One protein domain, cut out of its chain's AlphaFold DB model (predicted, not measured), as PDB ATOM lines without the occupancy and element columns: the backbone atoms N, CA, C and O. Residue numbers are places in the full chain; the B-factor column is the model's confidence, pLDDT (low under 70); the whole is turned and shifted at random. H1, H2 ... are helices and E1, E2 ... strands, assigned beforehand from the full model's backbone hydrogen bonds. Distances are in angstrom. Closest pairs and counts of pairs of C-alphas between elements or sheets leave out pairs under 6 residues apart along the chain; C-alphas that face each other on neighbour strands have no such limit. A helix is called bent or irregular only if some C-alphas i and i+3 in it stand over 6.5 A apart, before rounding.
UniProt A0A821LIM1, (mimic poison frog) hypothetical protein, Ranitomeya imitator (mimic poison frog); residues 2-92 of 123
ATOM      1  N   GLU A   2     -50.546  22.160  30.508       94.44
ATOM      2  CA  GLU A   2     -49.077  22.173  30.409       94.44
ATOM      3  C   GLU A   2     -48.447  20.779  30.437       94.44
ATOM      4  O   GLU A   2     -47.599  20.502  29.600       94.44
ATOM      5  N   LEU A   3     -48.923  19.875  31.303       95.25
ATOM      6  CA  LEU A   3     -48.436  18.491  31.344       95.25
ATOM      7  C   LEU A   3     -48.592  17.776  29.990       95.25
ATOM      8  O   LEU A   3     -47.669  17.116  29.528       95.25
ATOM      9  N   LEU A   4     -49.733  17.955  29.313       95.56
ATOM     10  CA  LEU A   4     -49.962  17.389  27.979       95.56
ATOM     11  C   LEU A   4     -48.959  17.944  26.959       95.56
ATOM     12  O   LEU A   4     -48.400  17.189  26.170       95.56
ATOM     13  N   VAL A   5     -48.728  19.260  26.981       96.81
ATOM     14  CA  VAL A   5     -47.783  19.932  26.074       96.81
ATOM     15  C   VAL A   5     -46.343  19.490  26.354       96.81
ATOM     16  O   VAL A   5     -45.604  19.249  25.404       96.81
ATOM     17  N   MET A   6     -45.977  19.295  27.622       95.88
ATOM     18  CA  MET A   6     -44.676  18.762  28.038       95.88
ATOM     19  C   MET A   6     -44.451  17.339  27.505       95.88
ATOM     20  O   MET A   6     -43.400  17.051  26.936       95.88
ATOM     21  N   HIS A   7     -45.466  16.469  27.576       96.19
ATOM     22  CA  HIS A   7     -45.418  15.146  26.941       96.19
ATOM     23  C   HIS A   7     -45.320  15.224  25.408       96.19
ATOM     24  O   HIS A   7     -44.750  14.329  24.782       96.19
ATOM     25  N   MET A   8     -45.900  16.261  24.798       97.06
ATOM     26  CA  MET A   8     -45.992  16.436  23.346       97.06
ATOM     27  C   MET A   8     -44.719  17.000  22.715       97.06
ATOM     28  O   MET A   8     -44.500  16.776  21.527       97.06
ATOM     29  N   GLU A   9     -43.885  17.716  23.469       95.81
ATOM     30  CA  GLU A   9     -42.754  18.487  22.943       95.81
ATOM     31  C   GLU A   9     -41.754  17.637  22.144       95.81
ATOM     32  O   GLU A   9     -41.527  17.902  20.959       95.81
ATOM     33  N   GLU A  10     -41.220  16.573  22.748       95.88
ATOM     34  CA  GLU A  10     -40.276  15.666  22.080       95.88
ATOM     35  C   GLU A  10     -40.914  14.912  20.897       95.88
ATOM     36  O   GLU A  10     -40.357  14.987  19.795       95.88
ATOM     37  N   PRO A  11     -42.097  14.272  21.035       96.81
ATOM     38  CA  PRO A  11     -42.751  13.597  19.915       96.81
ATOM     39  C   PRO A  11     -43.072  14.525  18.742       96.81
ATOM     40  O   PRO A  11     -42.926  14.129  17.585       96.81
ATOM     41  N   CYS A  12     -43.518  15.751  19.031       97.31
ATOM     42  CA  CYS A  12     -43.853  16.761  18.028       97.31
ATOM     43  C   CYS A  12     -42.613  17.134  17.214       97.31
ATOM     44  O   CYS A  12     -42.640  17.118  15.980       97.31
ATOM     45  N   PHE A  13     -41.502  17.392  17.903       96.88
ATOM     46  CA  PHE A  13     -40.232  17.711  17.270       96.88
ATOM     47  C   PHE A  13     -39.699  16.539  16.435       96.88
ATOM     48  O   PHE A  13     -39.360  16.710  15.263       96.88
ATOM     49  N   ASP A  14     -39.655  15.332  17.000       97.56
ATOM     50  CA  ASP A  14     -39.160  14.152  16.290       97.56
ATOM     51  C   ASP A  14     -40.006  13.839  15.044       97.56
ATOM     52  O   ASP A  14     -39.477  13.657  13.944       97.56
ATOM     53  N   PHE A  15     -41.332  13.844  15.167       97.94
ATOM     54  CA  PHE A  15     -42.206  13.505  14.051       97.94
ATOM     55  C   PHE A  15     -42.182  14.574  12.954       97.94
ATOM     56  O   PHE A  15     -41.848  14.283  11.803       97.94
ATOM     57  N   LEU A  16     -42.530  15.819  13.282       97.38
ATOM     58  CA  LEU A  16     -42.790  16.852  12.277       97.38
ATOM     59  C   LEU A  16     -41.500  17.490  11.747       97.38
ATOM     60  O   LEU A  16     -41.398  17.785  10.551       97.38
ATOM     61  N   ARG A  17     -40.493  17.676  12.610       95.44
ATOM     62  CA  ARG A  17     -39.208  18.258  12.213       95.44
ATOM     63  C   ARG A  17     -38.204  17.194  11.791       95.44
ATOM     64  O   ARG A  17     -37.690  17.295  10.680       95.44
ATOM     65  N   THR A  18     -37.911  16.195  12.620       95.56
ATOM     66  CA  THR A  18     -36.832  15.237  12.309       95.56
ATOM     67  C   THR A  18     -37.227  14.267  11.195       95.56
ATOM     68  O   THR A  18     -36.483  14.120  10.226       95.56
ATOM     69  N   LYS A  19     -38.402  13.632  11.284       96.25
ATOM     70  CA  LYS A  19     -38.836  12.604  10.319       96.25
ATOM     71  C   LYS A  19     -39.482  13.192   9.068       96.25
ATOM     72  O   LYS A  19     -39.114  12.813   7.960       96.25
ATOM     73  N   GLN A  20     -40.442  14.104   9.222       94.94
ATOM     74  CA  GLN A  20     -41.164  14.687   8.082       94.94
ATOM     75  C   GLN A  20     -40.437  15.890   7.456       94.94
ATOM     76  O   GLN A  20     -40.709  16.243   6.309       94.94
ATOM     77  N   THR A  21     -39.467  16.503   8.148       94.50
ATOM     78  CA  THR A  21     -38.654  17.630   7.640       94.50
ATOM     79  C   THR A  21     -39.478  18.829   7.151       94.50
ATOM     80  O   THR A  21     -39.120  19.497   6.169       94.50
ATOM     81  N   LEU A  22     -40.599  19.100   7.831       92.94
ATOM     82  CA  LEU A  22     -41.553  20.140   7.431       92.94
ATOM     83  C   LEU A  22     -41.023  21.552   7.678       92.94
ATOM     84  O   LEU A  22     -41.344  22.467   6.921       92.94
ATOM     85  N   GLY A  23     -40.197  21.730   8.704       90.56
ATOM     86  CA  GLY A  23     -39.697  23.034   9.113       90.56
ATOM     87  C   GLY A  23     -38.668  22.934  10.228       90.56
ATOM     88  O   GLY A  23     -38.549  21.907  10.894       90.56
ATOM     89  N   TYR A  24     -37.909  24.011  10.422       90.88
ATOM     90  CA  TYR A  24     -36.986  24.117  11.553       90.88
ATOM     91  C   TYR A  24     -37.721  24.510  12.839       90.88
ATOM     92  O   TYR A  24     -37.437  23.962  13.904       90.88
ATOM     93  N   HIS A  25     -38.688  25.424  12.745       93.94
ATOM     94  CA  HIS A  25     -39.510  25.827  13.881       93.94
ATOM     95  C   HIS A  25     -40.774  24.972  13.913       93.94
ATOM     96  O   HIS A  25     -41.703  25.169  13.130       93.94
ATOM     97  N   VAL A  26     -40.760  23.982  14.804       96.12
ATOM     98  CA  VAL A  26     -41.905  23.125  15.106       96.12
ATOM     99  C   VAL A  26     -42.004  22.989  16.611       96.12
ATOM    100  O   VAL A  26     -41.024  22.594  17.242       96.12
ATOM    101  N   TYR A  27     -43.147  23.353  17.181       96.44
ATOM    102  CA  TYR A  27     -43.336  23.316  18.627       96.44
ATOM    103  C   TYR A  27     -44.822  23.261  19.010       96.44
ATOM    104  O   TYR A  27     -45.656  23.935  18.388       96.44
ATOM    105  N   PRO A  28     -45.185  22.479  20.041       97.25
ATOM    106  CA  PRO A  28     -46.467  22.612  20.707       97.25
ATOM    107  C   PRO A  28     -46.417  23.760  21.727       97.25
ATOM    108  O   PRO A  28     -45.366  24.113  22.248       97.25
ATOM    109  N   THR A  29     -47.560  24.368  22.018       96.25
ATOM    110  CA  THR A  29     -47.683  25.458  22.999       96.25
ATOM    111  C   THR A  29     -48.980  25.335  23.773       96.25
ATOM    112  O   THR A  29     -50.035  25.096  23.187       96.25
ATOM    113  N   CYS A  30     -48.914  25.552  25.086       94.94
ATOM    114  CA  CYS A  30     -50.100  25.765  25.908       94.94
ATOM    115  C   CYS A  30     -50.676  27.155  25.598       94.94
ATOM    116  O   CYS A  30     -49.928  28.121  25.417       94.94
ATOM    117  N   ARG A  31     -52.002  27.268  25.508       92.88
ATOM    118  CA  ARG A  31     -52.703  28.522  25.225       92.88
ATOM    119  C   ARG A  31     -53.801  28.741  26.251       92.88
ATOM    120  O   ARG A  31     -54.601  27.849  26.507       92.88
ATOM    121  N   ASN A  32     -53.860  29.950  26.789       90.31
ATOM    122  CA  ASN A  32     -55.008  30.446  27.530       90.31
ATOM    123  C   ASN A  32     -55.472  31.732  26.845       90.31
ATOM    124  O   ASN A  32     -54.789  32.754  26.897       90.31
ATOM    125  N   THR A  33     -56.589  31.662  26.129       90.25
ATOM    126  CA  THR A  33     -57.119  32.787  25.357       90.25
ATOM    127  C   THR A  33     -58.446  33.205  25.957       90.25
ATOM    128  O   THR A  33     -59.440  32.494  25.845       90.25
ATOM    129  N   SER A  34     -58.463  34.374  26.601       88.88
ATOM    130  CA  SER A  34     -59.652  34.911  27.281       88.88
ATOM    131  C   SER A  34     -60.259  33.936  28.304       88.88
ATOM    132  O   SER A  34     -61.476  33.793  28.387       88.88
ATOM    133  N   GLY A  35     -59.412  33.220  29.051       87.75
ATOM    134  CA  GLY A  35     -59.836  32.229  30.045       87.75
ATOM    135  C   GLY A  35     -60.137  30.840  29.475       87.75
ATOM    136  O   GLY A  35     -60.380  29.916  30.248       87.75
ATOM    137  N   ILE A  36     -60.107  30.662  28.149       91.94
ATOM    138  CA  ILE A  36     -60.307  29.363  27.503       91.94
ATOM    139  C   ILE A  36     -58.953  28.686  27.317       91.94
ATOM    140  O   ILE A  36     -58.069  29.199  26.625       91.94
ATOM    141  N   LEU A  37     -58.804  27.518  27.937       92.88
ATOM    142  CA  LEU A  37     -57.581  26.732  27.902       92.88
ATOM    143  C   LEU A  37     -57.552  25.807  26.676       92.88
ATOM    144  O   LEU A  37     -58.533  25.138  26.363       92.88
ATOM    145  N   GLY A  38     -56.400  25.734  26.018       95.44
ATOM    146  CA  GLY A  38     -56.156  24.875  24.867       95.44
ATOM    147  C   GLY A  38     -54.665  24.677  24.608       95.44
ATOM    148  O   GLY A  38     -53.811  25.050  25.415       95.44
ATOM    149  N   PHE A  39     -54.343  24.073  23.469       96.00
ATOM    150  CA  PHE A  39     -52.982  23.996  22.950       96.00
ATOM    151  C   PHE A  39     -52.977  24.274  21.453       96.00
ATOM    152  O   PHE A  39     -54.009  24.191  20.791       96.00
ATOM    153  N   SER A  40     -51.802  24.590  20.928       96.56
ATOM    154  CA  SER A  40     -51.559  24.703  19.493       96.56
ATOM    155  C   SER A  40     -50.284  23.969  19.114       96.56
ATOM    156  O   SER A  40     -49.306  24.026  19.857       96.56
ATOM    157  N   VAL A  41     -50.269  23.344  17.941       97.50
ATOM    158  CA  VAL A  41     -49.047  22.874  17.277       97.50
ATOM    159  C   VAL A  41     -48.727  23.864  16.166       97.50
ATOM    160  O   VAL A  41     -49.579  24.153  15.331       97.50
ATOM    161  N   THR A  42     -47.518  24.419  16.176       96.88
ATOM    162  CA  THR A  42     -47.063  25.377  15.157       96.88
ATOM    163  C   THR A  42     -45.963  24.745  14.320       96.88
ATOM    164  O   THR A  42     -45.031  24.163  14.872       96.88
ATOM    165  N   VAL A  43     -46.068  24.872  12.996       97.31
ATOM    166  CA  VAL A  43     -45.057  24.429  12.027       97.31
ATOM    167  C   VAL A  43     -44.773  25.576  11.069       97.31
ATOM    168  O   VAL A  43     -45.642  25.983  10.300       97.31
ATOM    169  N   GLU A  44     -43.544  26.080  11.081       95.50
ATOM    170  CA  GLU A  44     -43.097  27.092  10.127       95.50
ATOM    171  C   GLU A  44     -42.384  26.411   8.962       95.50
ATOM    172  O   GLU A  44     -41.266  25.899   9.088       95.50
ATOM    173  N   THR A  45     -43.054  26.390   7.813       94.69
ATOM    174  CA  THR A  45     -42.556  25.746   6.601       94.69
ATOM    175  C   THR A  45     -42.161  26.754   5.525       94.69
ATOM    176  O   THR A  45     -42.644  27.886   5.492       94.69
ATOM    177  N   GLN A  46     -41.293  26.340   4.601       93.31
ATOM    178  CA  GLN A  46     -40.974  27.144   3.426       93.31
ATOM    179  C   GLN A  46     -42.139  27.083   2.432       93.31
ATOM    180  O   GLN A  46     -42.450  26.014   1.904       93.31
ATOM    181  N   ALA A  47     -42.740  28.237   2.129       90.00
ATOM    182  CA  ALA A  47     -43.935  28.338   1.284       90.00
ATOM    183  C   ALA A  47     -43.765  27.770  -0.141       90.00
ATOM    184  O   ALA A  47     -44.745  27.429  -0.796       90.00
ATOM    185  N   ASN A  48     -42.529  27.663  -0.637       92.88
ATOM    186  CA  ASN A  48     -42.214  27.065  -1.938       92.88
ATOM    187  C   ASN A  48     -42.040  25.535  -1.894       92.88
ATOM    188  O   ASN A  48     -41.996  24.911  -2.953       92.88
ATOM    189  N   LYS A  49     -41.901  24.937  -0.705       93.12
ATOM    190  CA  LYS A  49     -41.651  23.501  -0.515       93.12
ATOM    191  C   LYS A  49     -42.920  22.758  -0.115       93.12
ATOM    192  O   LYS A  49     -43.171  21.668  -0.619       93.12
ATOM    193  N   PHE A  50     -43.714  23.351   0.772       93.62
ATOM    194  CA  PHE A  50     -44.949  22.763   1.270       93.62
ATOM    195  C   PHE A  50     -46.050  23.819   1.327       93.62
ATOM    196  O   PHE A  50     -45.805  24.969   1.690       93.62
ATOM    197  N   ASN A  51     -47.270  23.416   0.976       93.88
ATOM    198  CA  ASN A  51     -48.457  24.231   1.201       93.88
ATOM    199  C   ASN A  51     -49.056  23.926   2.586       93.88
ATOM    200  O   ASN A  51     -48.684  22.951   3.244       93.88
ATOM    201  N   SER A  52     -49.994  24.765   3.024       93.81
ATOM    202  CA  SER A  52     -50.640  24.627   4.333       93.81
ATOM    203  C   SER A  52     -51.412  23.317   4.483       93.81
ATOM    204  O   SER A  52     -51.366  22.725   5.549       93.81
ATOM    205  N   GLU A  53     -52.065  22.829   3.427       96.31
ATOM    206  CA  GLU A  53     -52.867  21.595   3.463       96.31
ATOM    207  C   GLU A  53     -52.018  20.349   3.750       96.31
ATOM    208  O   GLU A  53     -52.419  19.469   4.510       96.31
ATOM    209  N   VAL A  54     -50.818  20.268   3.163       95.81
ATOM    210  CA  VAL A  54     -49.888  19.162   3.426       95.81
ATOM    211  C   VAL A  54     -49.394  19.208   4.868       95.81
ATOM    212  O   VAL A  54     -49.302  18.162   5.509       95.81
ATOM    213  N   VAL A  55     -49.082  20.399   5.383       96.75
ATOM    214  CA  VAL A  55     -48.633  20.566   6.773       96.75
ATOM    215  C   VAL A  55     -49.745  20.208   7.753       96.75
ATOM    216  O   VAL A  55     -49.499  19.436   8.673       96.75
ATOM    217  N   ASP A  56     -50.956  20.706   7.520       97.44
ATOM    218  CA  ASP A  56     -52.145  20.426   8.327       97.44
ATOM    219  C   ASP A  56     -52.400  18.919   8.433       97.44
ATOM    220  O   ASP A  56     -52.418  18.355   9.526       97.44
ATOM    221  N   LYS A  57     -52.404  18.217   7.294       97.94
ATOM    222  CA  LYS A  57     -52.543  16.757   7.276       97.94
ATOM    223  C   LYS A  57     -51.461  16.044   8.094       97.94
ATOM    224  O   LYS A  57     -51.742  15.038   8.740       97.94
ATOM    225  N   LYS A  58     -50.218  16.532   8.069       97.75
ATOM    226  CA  LYS A  58     -49.127  15.944   8.861       97.75
ATOM    227  C   LYS A  58     -49.260  16.215  10.352       97.75
ATOM    228  O   LYS A  58     -48.860  15.357  11.136       97.75
ATOM    229  N   ILE A  59     -49.821  17.357  10.736       98.00
ATOM    230  CA  ILE A  59     -50.167  17.642  12.129       98.00
ATOM    231  C   ILE A  59     -51.267  16.679  12.591       98.00
ATOM    232  O   ILE A  59     -51.117  16.076  13.647       98.00
ATOM    233  N   GLU A  60     -52.301  16.444  11.784       98.25
ATOM    234  CA  GLU A  60     -53.360  15.477  12.109       98.25
ATOM    235  C   GLU A  60     -52.824  14.040  12.240       98.25
ATOM    236  O   GLU A  60     -53.104  13.352  13.222       98.25
ATOM    237  N   GLU A  61     -51.974  13.594  11.305       98.19
ATOM    238  CA  GLU A  61     -51.288  12.293  11.403       98.19
ATOM    239  C   GLU A  61     -50.458  12.187  12.696       98.19
ATOM    240  O   GLU A  61     -50.480  11.157  13.371       98.19
ATOM    241  N   PHE A  62     -49.756  13.262  13.070       98.19
ATOM    242  CA  PHE A  62     -49.012  13.326  14.324       98.19
ATOM    243  C   PHE A  62     -49.930  13.208  15.549       98.19
ATOM    244  O   PHE A  62     -49.603  12.454  16.464       98.19
ATOM    245  N   LEU A  63     -51.060  13.921  15.580       98.06
ATOM    246  CA  LEU A  63     -51.981  13.910  16.719       98.06
ATOM    247  C   LEU A  63     -52.569  12.518  16.968       98.06
ATOM    248  O   LEU A  63     -52.681  12.115  18.124       98.06
ATOM    249  N   VAL A  64     -52.863  11.759  15.907       98.00
ATOM    250  CA  VAL A  64     -53.288  10.354  16.025       98.00
ATOM    251  C   VAL A  64     -52.188   9.508  16.672       98.00
ATOM    252  O   VAL A  64     -52.432   8.862  17.690       98.00
ATOM    253  N   CYS A  65     -50.955   9.566  16.156       96.50
ATOM    254  CA  CYS A  65     -49.827   8.815  16.726       96.50
ATOM    255  C   CYS A  65     -49.497   9.233  18.169       96.50
ATOM    256  O   CYS A  65     -49.103   8.410  18.995       96.50
ATOM    257  N   PHE A  66     -49.619  10.522  18.483       97.56
ATOM    258  CA  PHE A  66     -49.401  11.027  19.832       97.56
ATOM    259  C   PHE A  66     -50.485  10.535  20.796       97.56
ATOM    260  O   PHE A  66     -50.156  10.161  21.921       97.56
ATOM    261  N   GLY A  67     -51.743  10.469  20.349       96.94
ATOM    262  CA  GLY A  67     -52.844   9.878  21.109       96.94
ATOM    263  C   GLY A  67     -52.546   8.438  21.529       96.94
ATOM    264  O   GLY A  67     -52.598   8.128  22.716       96.94
ATOM    265  N   GLU A  68     -52.106   7.596  20.590       96.31
ATOM    266  CA  GLU A  68     -51.688   6.213  20.880       96.31
ATOM    267  C   GLU A  68     -50.529   6.159  21.893       96.31
ATOM    268  O   GLU A  68     -50.519   5.334  22.810       96.31
ATOM    269  N   LYS A  69     -49.554   7.074  21.774       94.56
ATOM    270  CA  LYS A  69     -48.429   7.170  22.719       94.56
ATOM    271  C   LYS A  69     -48.917   7.508  24.132       94.56
ATOM    272  O   LYS A  69     -48.428   6.905  25.084       94.56
ATOM    273  N   ILE A  70     -49.888   8.413  24.270       95.69
ATOM    274  CA  ILE A  70     -50.505   8.758  25.558       95.69
ATOM    275  C   ILE A  70     -51.311   7.590  26.137       95.69
ATOM    276  O   ILE A  70     -51.201   7.326  27.330       95.69
ATOM    277  N   GLU A  71     -52.063   6.850  25.322       95.56
ATOM    278  CA  GLU A  71     -52.800   5.663  25.789       95.56
ATOM    279  C   GLU A  71     -51.866   4.557  26.302       95.56
ATOM    280  O   GLU A  71     -52.192   3.847  27.251       95.56
ATOM    281  N   SER A  72     -50.680   4.435  25.701       94.81
ATOM    282  CA  SER A  72     -49.641   3.486  26.119       94.81
ATOM    283  C   SER A  72     -48.764   3.968  27.287       94.81
ATOM    284  O   SER A  72     -47.837   3.260  27.690       94.81
ATOM    285  N   LEU A  73     -49.011   5.171  27.817       95.75
ATOM    286  CA  LEU A  73     -48.159   5.788  28.828       95.75
ATOM    287  C   LEU A  73     -48.249   5.028  30.155       95.75
ATOM    288  O   LEU A  73     -49.325   4.838  30.719       95.75
ATOM    289  N   THR A  74     -47.098   4.616  30.686       96.94
ATOM    290  CA  THR A  74     -47.047   3.962  31.995       96.94
ATOM    291  C   THR A  74     -47.255   4.973  33.115       96.94
ATOM    292  O   THR A  74     -46.819   6.123  33.028       96.94
ATOM    293  N   GLU A  75     -47.852   4.521  34.216       96.44
ATOM    294  CA  GLU A  75     -48.051   5.344  35.413       96.44
ATOM    295  C   GLU A  75     -46.724   5.904  35.955       96.44
ATOM    296  O   GLU A  75     -46.647   7.064  36.349       96.44
ATOM    297  N   GLU A  76     -45.643   5.120  35.906       96.81
ATOM    298  CA  GLU A  76     -44.304   5.570  36.302       96.81
ATOM    299  C   GLU A  76     -43.799   6.737  35.436       96.81
ATOM    300  O   GLU A  76     -43.307   7.741  35.960       96.81
ATOM    301  N   SER A  77     -43.941   6.636  34.110       94.56
ATOM    302  CA  SER A  77     -43.520   7.694  33.186       94.56
ATOM    303  C   SER A  77     -44.374   8.951  33.343       94.56
ATOM    304  O   SER A  77     -43.832  10.058  33.369       94.56
ATOM    305  N   PHE A  78     -45.687   8.781  33.519       95.69
ATOM    306  CA  PHE A  78     -46.608   9.873  33.815       95.69
ATOM    307  C   PHE A  78     -46.207  10.604  35.101       95.69
ATOM    308  O   PHE A  78     -45.949  11.806  35.077       95.69
ATOM    309  N   ASN A  79     -46.046   9.874  36.209       96.12
ATOM    310  CA  ASN A  79     -45.662  10.451  37.498       96.12
ATOM    311  C   ASN A  79     -44.286  11.126  37.450       96.12
ATOM    312  O   ASN A  79     -44.065  12.146  38.101       96.12
ATOM    313  N   THR A  80     -43.357  10.597  36.650       96.31
ATOM    314  CA  THR A  80     -42.051  11.230  36.431       96.31
ATOM    315  C   THR A  80     -42.203  12.617  35.806       96.31
ATOM    316  O   THR A  80     -41.569  13.563  36.277       96.31
ATOM    317  N   GLN A  81     -43.062  12.769  34.792       95.12
ATOM    318  CA  GLN A  81     -43.313  14.077  34.180       95.12
ATOM    319  C   GLN A  81     -44.134  15.009  35.071       95.12
ATOM    320  O   GLN A  81     -43.815  16.192  35.141       95.12
ATOM    321  N   VAL A  82     -45.119  14.493  35.814       96.25
ATOM    322  CA  VAL A  82     -45.849  15.275  36.828       96.25
ATOM    323  C   VAL A  82     -44.873  15.884  37.832       96.25
ATOM    324  O   VAL A  82     -44.880  17.093  38.046       96.25
ATOM    325  N   ASN A  83     -43.973  15.071  38.388       96.38
ATOM    326  CA  ASN A  83     -42.968  15.537  39.341       96.38
ATOM    327  C   ASN A  83     -41.990  16.543  38.720       96.38
ATOM    328  O   ASN A  83     -41.546  17.466  39.400       96.38
ATOM    329  N   ALA A  84     -41.637  16.376  37.443       96.44
ATOM    330  CA  ALA A  84     -40.806  17.344  36.733       96.44
ATOM    331  C   ALA A  84     -41.526  18.694  36.567       96.44
ATOM    332  O   ALA A  84     -40.914  19.734  36.800       96.44
ATOM    333  N   LEU A  85     -42.821  18.680  36.230       96.12
ATOM    334  CA  LEU A  85     -43.630  19.892  36.105       96.12
ATOM    335  C   LEU A  85     -43.840  20.587  37.456       96.12
ATOM    336  O   LEU A  85     -43.720  21.805  37.521       96.12
ATOM    337  N   ILE A  86     -44.101  19.836  38.531       96.44
ATOM    338  CA  ILE A  86     -44.209  20.391  39.890       96.44
ATOM    339  C   ILE A  86     -42.918  21.119  40.260       96.44
ATOM    340  O   ILE A  86     -42.959  22.298  40.590       96.44
ATOM    341  N   LYS A  87     -41.763  20.461  40.098       95.88
ATOM    342  CA  LYS A  87     -40.459  21.075  40.389       95.88
ATOM    343  C   LYS A  87     -40.214  22.348  39.588       95.88
ATOM    344  O   LYS A  87     -39.646  23.285  40.128       95.88
ATOM    345  N   LEU A  88     -40.624  22.376  38.318       94.62
ATOM    346  CA  LEU A  88     -40.505  23.568  37.477       94.62
ATOM    347  C   LEU A  88     -41.369  24.722  38.007       94.62
ATOM    348  O   LEU A  88     -40.941  25.868  37.967       94.62
ATOM    349  N   LYS A  89     -42.572  24.424  38.507       94.44
ATOM    350  CA  LYS A  89     -43.491  25.420  39.079       94.44
ATOM    351  C   LYS A  89     -43.100  25.895  40.474       94.44
ATOM    352  O   LYS A  89     -43.468  26.997  40.854       94.44
ATOM    353  N   GLU A  90     -42.385  25.071  41.230       94.56
ATOM    354  CA  GLU A  90     -41.850  25.419  42.550       94.56
ATOM    355  C   GLU A  90     -40.547  26.230  42.469       94.56
ATOM    356  O   GLU A  90     -40.042  26.681  43.497       94.56
ATOM    357  N   CYS A  91     -39.976  26.415  41.273       92.75
ATOM    358  CA  CYS A  91     -38.812  27.274  41.097       92.75
ATOM    359  C   CYS A  91     -39.145  28.725  41.467       92.75
ATOM    360  O   CYS A  91     -40.103  29.304  40.960       92.75
ATOM    361  N   GLU A  92     -38.317  29.314  42.330       91.38
ATOM    362  CA  GLU A  92     -38.410  30.730  42.676       91.38
ATOM    363  C   GLU A  92     -38.007  31.618  41.490       91.38
ATOM    364  O   GLU A  92     -37.144  31.251  40.686       91.38
TER     365      GLU A  92
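Overview. This is residues 2 to 92 of the 123 residues of the protein "(mimic poison frog) hypothetical protein" of Ranitomeya imitator (mimic poison frog) (UniProt A0A821LIM1). A bent two-stranded hairpin, E1 and E2, has helix H1 packed mainly on E1, while the longest helix, H2, crosses H1 and comes near E2 with part of its length. H3 stands across the beginning of H1 at one end of the domain, and residues 87 to 92, of which 87 to 89 belong to H3, stick out free. The printed part has 91 residues with three named helices and two named strands in the order H1, E1, E2, H2, H3; the sheet, of order E1 - E2, is antiparallel, and the class is mixed, helices and strands. The whole is only just loose, close to compact, with a radius of gyration of the C-alphas of 14.8 A and spans of 44 by 33 by 22 A.

Arrangement. Strands E1, residues 25 to 33, and E2, residues 36 to 44, form a hairpin, antiparallel at 161 degrees between their directions. N 29 and O 40 are 2.8 A apart and N 38 and O 31 also 2.8 A, both pairs within hydrogen-bond range. E1 bends by 59 degrees at residue 30. The closest C-alphas of E1 and H1, residues 2 to 19, are those of Cys 30 and Glu 2, 5.8 A apart. H1 is irregular, with C-alphas 7 and 10 lying 7.1 A apart, and has a kink of 38 degrees near residue 10. H1, with its residues 8 to 16 alone, touches H2, residues 52 to 71, at a steep tilt of 55 degrees, opposite ways; the closest C-alphas are those of Phe 15 and Phe 62, 6.8 A apart. The closest C-alphas of E2 and H2 are those of Val 41 and Ile 59, 7.4 A apart. H1, with its residues 3 to 7 alone, touches H3, residues 75 to 89, and their lines are only just about perpendicular, at 73 degrees; the C-alphas of Leu 3 and Val 82 are the closest, 6.9 A apart. H2 and H3 are apart, as is H3 from both strands. Every O i to N i+4 pair is within hydrogen-bond range in H2 and H3, and 11 of 14 are in H1.

Along the chain. E1 measures 22.1 A from first to last C-alpha and E2 24.6 A, with C-alpha 25 at (-39.510, 25.827, 13.881). H1 is 24.5 A long and begins with C-alpha 2 at (-49.077, 22.173, 30.409). H2 is 28.7 A long. H3 is 20.9 A long and ends with C-alpha 89 at (-43.491, 25.420, 39.079).

Size, cuts and confidence. The two C-alphas farthest apart are those of Asn 48 and Glu 92, at 44.9 A. The printed part has no cut. The links H1 to E1, E1 to E2 and H2 to H3 are tight, E2 to H2 is short, and no link is long. The mean pLDDT of the printed part of this model is 95.3, and no printed residue is under 70.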